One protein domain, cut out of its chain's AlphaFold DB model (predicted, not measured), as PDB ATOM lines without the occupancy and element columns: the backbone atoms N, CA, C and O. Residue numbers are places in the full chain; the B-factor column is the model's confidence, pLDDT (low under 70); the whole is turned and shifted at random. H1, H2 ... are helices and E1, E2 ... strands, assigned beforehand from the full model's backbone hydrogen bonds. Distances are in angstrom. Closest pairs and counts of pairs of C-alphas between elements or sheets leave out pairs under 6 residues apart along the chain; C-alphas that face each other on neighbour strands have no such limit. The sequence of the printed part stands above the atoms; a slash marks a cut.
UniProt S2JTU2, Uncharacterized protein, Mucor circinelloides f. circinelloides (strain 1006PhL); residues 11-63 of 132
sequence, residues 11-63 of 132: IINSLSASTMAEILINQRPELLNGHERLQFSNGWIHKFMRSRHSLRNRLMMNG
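AT A GLANCE: This is residues 11 to 63 of the 132 residues of an uncharacterized protein of Mucor circinelloides f. circinelloides (strain 1006PhL) (UniProt S2JTU2). An open, loose frame has two separate ends: H1 with short H2 near it, and H3 with strand E1 after it. Residues 33 to 41 bridge them across an empty middle, and residues 58 to 63 stick out. The printed part has 53 residues with three named helices and one named strand, in the order H1, H2, H3, E1 along the chain; of the 30 residues in named elements helices hold 26 and the strand 4, and the class is mostly helix. It is only just loose, close to extended, with a radius of gyration of the C-alphas of 14.6 A and spans of 33 by 28 by 17 A.

HOW THE PARTS SIT: H1, residues 17 to 27, is close but not clearly touching H2, residues 29 to 32; their closest C-alphas, of Ile 25 and Leu 31, are 6.8 A apart. H3, residues 42 to 52, is apart from both. The closest C-alphas of H3 and E1, residues 56 to 59, are those of Met 49 and Arg 56, 7.0 A apart. E1 pairs with no named strand. Every O i to N i+4 pair is within hydrogen-bond range in H1, 6 of 7 in H3; H2 is too short for one.

IN THESE COORDINATES: H1 begins at C-alpha 17 (171.826, 229.024, 130.758) and spans 15.1 A, H2 5.8 A, H3 14.4 A. E1, 9.5 A, ends at C-alpha 59 (164.905, 241.580, 123.333).

THE WHOLE: The farthest C-alphas, of Gly 34 and Gly 63, are 40.7 A apart. The printed part has no cut and no long link. pLDDT is under 70 at residues 11 to 14, 18 and 60 to 63.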
ATOM      1  N   ILE A  11     183.807 226.613 126.419       61.34
ATOM      2  CA  ILE A  11     182.854 225.496 126.483       61.34
ATOM      3  C   ILE A  11     181.608 225.904 127.277       61.34
ATOM      4  O   ILE A  11     180.491 225.678 126.815       61.34
ATOM      5  N   ILE A  12     181.786 226.555 128.430       57.72
ATOM      6  CA  ILE A  12     180.686 227.005 129.296       57.72
ATOM      7  C   ILE A  12     179.735 227.937 128.539       57.72
ATOM      8  O   ILE A  12     178.531 227.715 128.589       57.72
ATOM      9  N   ASN A  13     180.251 228.886 127.756       61.81
ATOM     10  CA  ASN A  13     179.430 229.836 126.993       61.81
ATOM     11  C   ASN A  13     178.563 229.192 125.892       61.81
ATOM     12  O   ASN A  13     177.666 229.851 125.368       61.81
ATOM     13  N   SER A  14     178.816 227.928 125.529       63.00
ATOM     14  CA  SER A  14     178.021 227.184 124.540       63.00
ATOM     15  C   SER A  14     176.889 226.353 125.166       63.00
ATOM     16  O   SER A  14     176.027 225.831 124.457       63.00
ATOM     17  N   LEU A  15     176.878 226.225 126.497       71.06
ATOM     18  CA  LEU A  15     175.900 225.436 127.243       71.06
ATOM     19  C   LEU A  15     174.612 226.224 127.505       71.06
ATOM     20  O   LEU A  15     174.565 227.452 127.451       71.06
ATOM     21  N   SER A  16     173.539 225.503 127.838       74.56
ATOM     22  CA  SER A  16     172.284 226.139 128.248       74.56
ATOM     23  C   SER A  16     172.497 227.027 129.483       74.56
ATOM     24  O   SER A  16     173.310 226.709 130.353       74.56
ATOM     25  N   ALA A  17     171.723 228.111 129.613       71.19
ATOM     26  CA  ALA A  17     171.826 229.024 130.758       71.19
ATOM     27  C   ALA A  17     171.660 228.318 132.118       71.19
ATOM     28  O   ALA A  17     172.305 228.704 133.090       71.19
ATOM     29  N   SER A  18     170.842 227.259 132.175       67.12
ATOM     30  CA  SER A  18     170.672 226.443 133.384       67.12
ATOM     31  C   SER A  18     171.963 225.706 133.741       67.12
ATOM     32  O   SER A  18     172.418 225.756 134.879       67.12
ATOM     33  N   THR A  19     172.594 225.081 132.749       76.31
ATOM     34  CA  THR A  19     173.856 224.352 132.916       76.31
ATOM     35  C   THR A  19     175.004 225.299 133.270       76.31
ATOM     36  O   THR A  19     175.812 224.987 134.140       76.31
ATOM     37  N   MET A  20     175.054 226.487 132.655       75.50
ATOM     38  CA  MET A  20     176.039 227.519 132.994       75.50
ATOM     39  C   MET A  20     175.913 227.974 134.448       75.50
ATOM     40  O   MET A  20     176.915 228.047 135.154       75.50
ATOM     41  N   ALA A  21     174.690 228.244 134.913       75.12
ATOM     42  CA  ALA A  21     174.447 228.647 136.295       75.12
ATOM     43  C   ALA A  21     174.845 227.546 137.290       75.12
ATOM     44  O   ALA A  21     175.405 227.835 138.346       75.12
ATOM     45  N   GLU A  22     174.595 226.277 136.958       79.12
ATOM     46  CA  GLU A  22     175.043 225.147 137.773       79.12
ATOM     47  C   GLU A  22     176.565 225.065 137.870       79.12
ATOM     48  O   GLU A  22     177.094 225.021 138.980       79.12
ATOM     49  N   ILE A  23     177.263 225.116 136.734       79.88
ATOM     50  CA  ILE A  23     178.727 225.063 136.688       79.88
ATOM     51  C   ILE A  23     179.339 226.238 137.457       79.88
ATOM     52  O   ILE A  23     180.236 226.023 138.267       79.88
ATOM     53  N   LEU A  24     178.833 227.459 137.259       77.81
ATOM     54  CA  LEU A  24     179.353 228.659 137.921       77.81
ATOM     55  C   LEU A  24     179.198 228.604 139.442       77.81
ATOM     56  O   LEU A  24     180.144 228.923 140.152       77.81
ATOM     57  N   ILE A  25     178.044 228.171 139.948       78.94
ATOM     58  CA  ILE A  25     177.820 228.047 141.396       78.94
ATOM     59  C   ILE A  25     178.711 226.951 141.997       78.94
ATOM     60  O   ILE A  25     179.223 227.119 143.101       78.94
ATOM     61  N   ASN A  26     178.933 225.851 141.272       80.69
ATOM     62  CA  ASN A  26     179.826 224.782 141.723       80.69
ATOM     63  C   ASN A  26     181.303 225.213 141.698       80.69
ATOM     64  O   ASN A  26     182.087 224.765 142.528       80.69
ATOM     65  N   GLN A  27     181.688 226.076 140.752       82.00
ATOM     66  CA  GLN A  27     183.042 226.629 140.646       82.00
ATOM     67  C   GLN A  27     183.309 227.772 141.632       82.00
ATOM     68  O   GLN A  27     184.461 227.979 142.006       82.00
ATOM     69  N   ARG A  28     182.272 228.524 142.019       80.44
ATOM     70  CA  ARG A  28     182.356 229.714 142.875       80.44
ATOM     71  C   ARG A  28     181.278 229.708 143.965       80.44
ATOM     72  O   ARG A  28     180.292 230.450 143.865       80.44
ATOM     73  N   PRO A  29     181.432 228.873 145.007       75.44
ATOM     74  CA  PRO A  29     180.466 228.794 146.100       75.44
ATOM     75  C   PRO A  29     180.350 230.105 146.897       75.44
ATOM     76  O   PRO A  29     179.323 230.353 147.522       75.44
ATOM     77  N   GLU A  30     181.350 230.988 146.840       80.75
ATOM     78  CA  GLU A  30     181.327 232.316 147.460       80.75
ATOM     79  C   GLU A  30     180.221 233.227 146.912       80.75
ATOM     80  O   GLU A  30     179.758 234.119 147.619       80.75
ATOM     81  N   LEU A  31     179.734 232.977 145.691       76.06
ATOM     82  CA  LEU A  31     178.621 233.735 145.105       76.06
ATOM     83  C   LEU A  31     177.309 233.548 145.875       76.06
ATOM     84  O   LEU A  31     176.417 234.387 145.785       76.06
ATOM     85  N   LEU A  32     177.192 232.459 146.635       76.06
ATOM     86  CA  LEU A  32     176.057 232.211 147.516       76.06
ATOM     87  C   LEU A  32     176.191 232.925 148.869       76.06
ATOM     88  O   LEU A  32     175.233 232.945 149.637       76.06
ATOM     89  N   ASN A  33     177.355 233.508 149.175       79.00
ATOM     90  CA  ASN A  33     177.633 234.222 150.422       79.00
ATOM     91  C   ASN A  33     177.236 233.426 151.687       79.00
ATOM     92  O   ASN A  33     176.660 233.967 152.627       79.00
ATOM     93  N   GLY A  34     177.483 232.109 151.677       77.69
ATOM     94  CA  GLY A  34     177.139 231.194 152.775       77.69
ATOM     95  C   GLY A  34     175.673 230.747 152.833       77.69
ATOM     96  O   GLY A  34     175.323 229.955 153.703       77.69
ATOM     97  N   HIS A  35     174.816 231.209 151.919       76.44
ATOM     98  CA  HIS A  35     173.434 230.749 151.821       76.44
ATOM     99  C   HIS A  35     173.304 229.478 150.978       76.44
ATOM    100  O   HIS A  35     174.074 229.221 150.054       76.44
ATOM    101  N   GLU A  36     172.289 228.671 151.271       78.56
ATOM    102  CA  GLU A  36     171.949 227.538 150.415       78.56
ATOM    103  C   GLU A  36     171.409 228.013 149.061       78.56
ATOM    104  O   GLU A  36     170.831 229.098 148.924       78.56
ATOM    105  N   ARG A  37     171.583 227.173 148.034       73.56
ATOM    106  CA  ARG A  37     171.044 227.435 146.700       73.56
ATOM    107  C   ARG A  37     169.532 227.633 146.794       73.56
ATOM    108  O   ARG A  37     168.803 226.738 147.211       73.56
ATOM    109  N   LEU A  38     169.065 228.784 146.318       72.50
ATOM    110  CA  LEU A  38     167.643 229.089 146.256       72.50
ATOM    111  C   LEU A  38     166.925 228.097 145.326       72.50
ATOM    112  O   LEU A  38     167.143 228.084 144.115       72.50
ATOM    113  N   GLN A  39     166.065 227.268 145.912       75.06
ATOM    114  CA  GLN A  39     165.211 226.309 145.216       75.06
ATOM    115  C   GLN A  39     163.804 226.904 145.118       75.06
ATOM    116  O   GLN A  39     163.015 226.835 146.060       75.06
ATOM    117  N   PHE A  40     163.480 227.523 143.985       73.56
ATOM    118  CA  PHE A  40     162.129 228.021 143.728       73.56
ATOM    119  C   PHE A  40     161.391 227.098 142.768       73.56
ATOM    120  O   PHE A  40     161.964 226.596 141.803       73.56
ATOM    121  N   SER A  41     160.086 226.918 142.981       83.31
ATOM    122  CA  SER A  41     159.270 226.216 141.994       83.31
ATOM    123  C   SER A  41     159.121 227.062 140.725       83.31
ATOM    124  O   SER A  41     158.943 228.284 140.785       83.31
ATOM    125  N   ASN A  42     159.104 226.406 139.561       78.81
ATOM    126  CA  ASN A  42     158.841 227.065 138.274       78.81
ATOM    127  C   ASN A  42     157.525 227.866 138.296       78.81
ATOM    128  O   ASN A  42     157.422 228.937 137.698       78.81
ATOM    129  N   GLY A  43     156.526 227.384 139.045       84.56
ATOM    130  CA  GLY A  43     155.259 228.085 139.250       84.56
ATOM    131  C   GLY A  43     155.399 229.374 140.065       84.56
ATOM    132  O   GLY A  43     154.744 230.369 139.744       84.56
ATOM    133  N   TRP A  44     156.262 229.390 141.085       86.38
ATOM    134  CA  TRP A  44     156.546 230.593 141.866       86.38
ATOM    135  C   TRP A  44     157.265 231.645 141.018       86.38
ATOM    136  O   TRP A  44     156.803 232.785 140.971       86.38
ATOM    137  N   ILE A  45     158.297 231.253 140.258       82.88
ATOM    138  CA  ILE A  45     159.018 232.151 139.338       82.88
ATOM    139  C   ILE A  45     158.057 232.731 138.292       82.88
ATOM    140  O   ILE A  45     158.029 233.943 138.076       82.88
ATOM    141  N   HIS A  46     157.205 231.898 137.687       83.69
ATOM    142  CA  HIS A  46     156.231 232.367 136.701       83.69
ATOM    143  C   HIS A  46     155.236 233.374 137.301       83.69
ATOM    144  O   HIS A  46     154.966 234.409 136.691       83.69
ATOM    145  N   LYS A  47     154.712 233.122 138.510       85.75
ATOM    146  CA  LYS A  47     153.821 234.070 139.208       85.75
ATOM    147  C   LYS A  47     154.547 235.356 139.601       85.75
ATOM    148  O   LYS A  47     153.978 236.436 139.462       85.75
ATOM    149  N   PHE A  48     155.791 235.260 140.061       85.75
ATOM    150  CA  PHE A  48     156.619 236.412 140.402       85.75
ATOM    151  C   PHE A  48     156.834 237.310 139.178       85.75
ATOM    152  O   PHE A  48     156.498 238.496 139.204       85.75
ATOM    153  N   MET A  49     157.290 236.726 138.068       86.69
ATOM    154  CA  MET A  49     157.543 237.461 136.832       86.69
ATOM    155  C   MET A  49     156.250 238.009 136.224       86.69
ATOM    156  O   MET A  49     156.175 239.196 135.933       86.69
ATOM    157  N   ARG A  50     155.212 237.182 136.050       82.12
ATOM    158  CA  ARG A  50     154.025 237.549 135.260       82.12
ATOM    159  C   ARG A  50     152.928 238.238 136.064       82.12
ATOM    160  O   ARG A  50     152.297 239.148 135.540       82.12
ATOM    161  N   SER A  51     152.679 237.801 137.297       82.31
ATOM    162  CA  SER A  51     151.518 238.236 138.089       82.31
ATOM    163  C   SER A  51     151.856 239.296 139.133       82.31
ATOM    164  O   SER A  51     151.009 240.127 139.432       82.31
ATOM    165  N   ARG A  52     153.062 239.264 139.714       85.38
ATOM    166  CA  ARG A  52     153.461 240.207 140.774       85.38
ATOM    167  C   ARG A  52     154.157 241.442 140.221       85.38
ATOM    168  O   ARG A  52     153.832 242.550 140.627       85.38
ATOM    169  N   HIS A  53     155.092 241.245 139.294       85.62
ATOM    170  CA  HIS A  53     155.953 242.328 138.817       85.62
ATOM    171  C   HIS A  53     155.801 242.635 137.327       85.62
ATOM    172  O   HIS A  53     156.479 243.537 136.840       85.62
ATOM    173  N   SER A  54     154.930 241.928 136.597       85.44
ATOM    174  CA  SER A  54     154.681 242.138 135.157       85.44
ATOM    175  C   SER A  54     155.966 242.237 134.314       85.44
ATOM    176  O   SER A  54     156.035 242.967 133.321       85.44
ATOM    177  N   LEU A  55     157.007 241.510 134.722       85.94
ATOM    178  CA  LEU A  55     158.303 241.435 134.067       85.94
ATOM    179  C   LEU A  55     158.206 240.520 132.853       85.94
ATOM    180  O   LEU A  55     157.665 239.414 132.915       85.94
ATOM    181  N   ARG A  56     158.779 240.968 131.738       81.88
ATOM    182  CA  ARG A  56     158.926 240.154 130.532       81.88
ATOM    183  C   ARG A  56     160.386 240.111 130.124       81.88
ATOM    184  O   ARG A  56     161.067 241.132 130.163       81.88
ATOM    185  N   ASN A  57     160.825 238.934 129.692       80.31
ATOM    186  CA  ASN A  57     162.081 238.776 128.978       80.31
ATOM    187  C   ASN A  57     161.906 239.349 127.573       80.31
ATOM    188  O   ASN A  57     161.270 238.724 126.723       80.31
ATOM    189  N   ARG A  58     162.427 240.553 127.359       77.06
ATOM    190  CA  ARG A  58     162.367 241.237 126.073       77.06
ATOM    191  C   ARG A  58     163.747 241.314 125.455       77.06
ATOM    192  O   ARG A  58     164.742 241.507 126.149       77.06
ATOM    193  N   LEU A  59     163.768 241.170 124.136       72.06
ATOM    194  CA  LEU A  59     164.905 241.580 123.333       72.06
ATOM    195  C   LEU A  59     165.103 243.079 123.574       72.06
ATOM    196  O   LEU A  59     164.132 243.836 123.476       72.06
ATOM    197  N   MET A  60     166.312 243.492 123.951       67.75
ATOM    198  CA  MET A  60     166.636 244.914 123.928       67.75
ATOM    199  C   MET A  60     166.509 245.339 122.471       67.75
ATOM    200  O   MET A  60     167.110 244.726 121.592       67.75
ATOM    201  N   MET A  61     165.628 246.301 122.195       57.59
ATOM    202  CA  MET A  61     165.538 246.837 120.844       57.59
ATOM    203  C   MET A  61     166.886 247.489 120.590       57.59
ATOM    204  O   MET A  61     167.233 248.423 121.309       57.59
ATOM    205  N   ASN A  62     167.650 246.989 119.623       52.56
ATOM    206  CA  ASN A  62     168.765 247.736 119.068       52.56
ATOM    207  C   ASN A  62     168.140 248.999 118.458       52.56
ATOM    208  O   ASN A  62     167.739 248.989 117.298       52.56
ATOM    209  N   GLY A  63     167.947 250.054 119.262       48.41
ATOM    210  CA  GLY A  63     167.836 251.402 118.721       48.41
ATOM    211  C   GLY A  63     169.074 251.538 117.858       48.41
ATOM    212  O   GLY A  63     170.149 251.243 118.377       48.41
TER     213      GLY A  63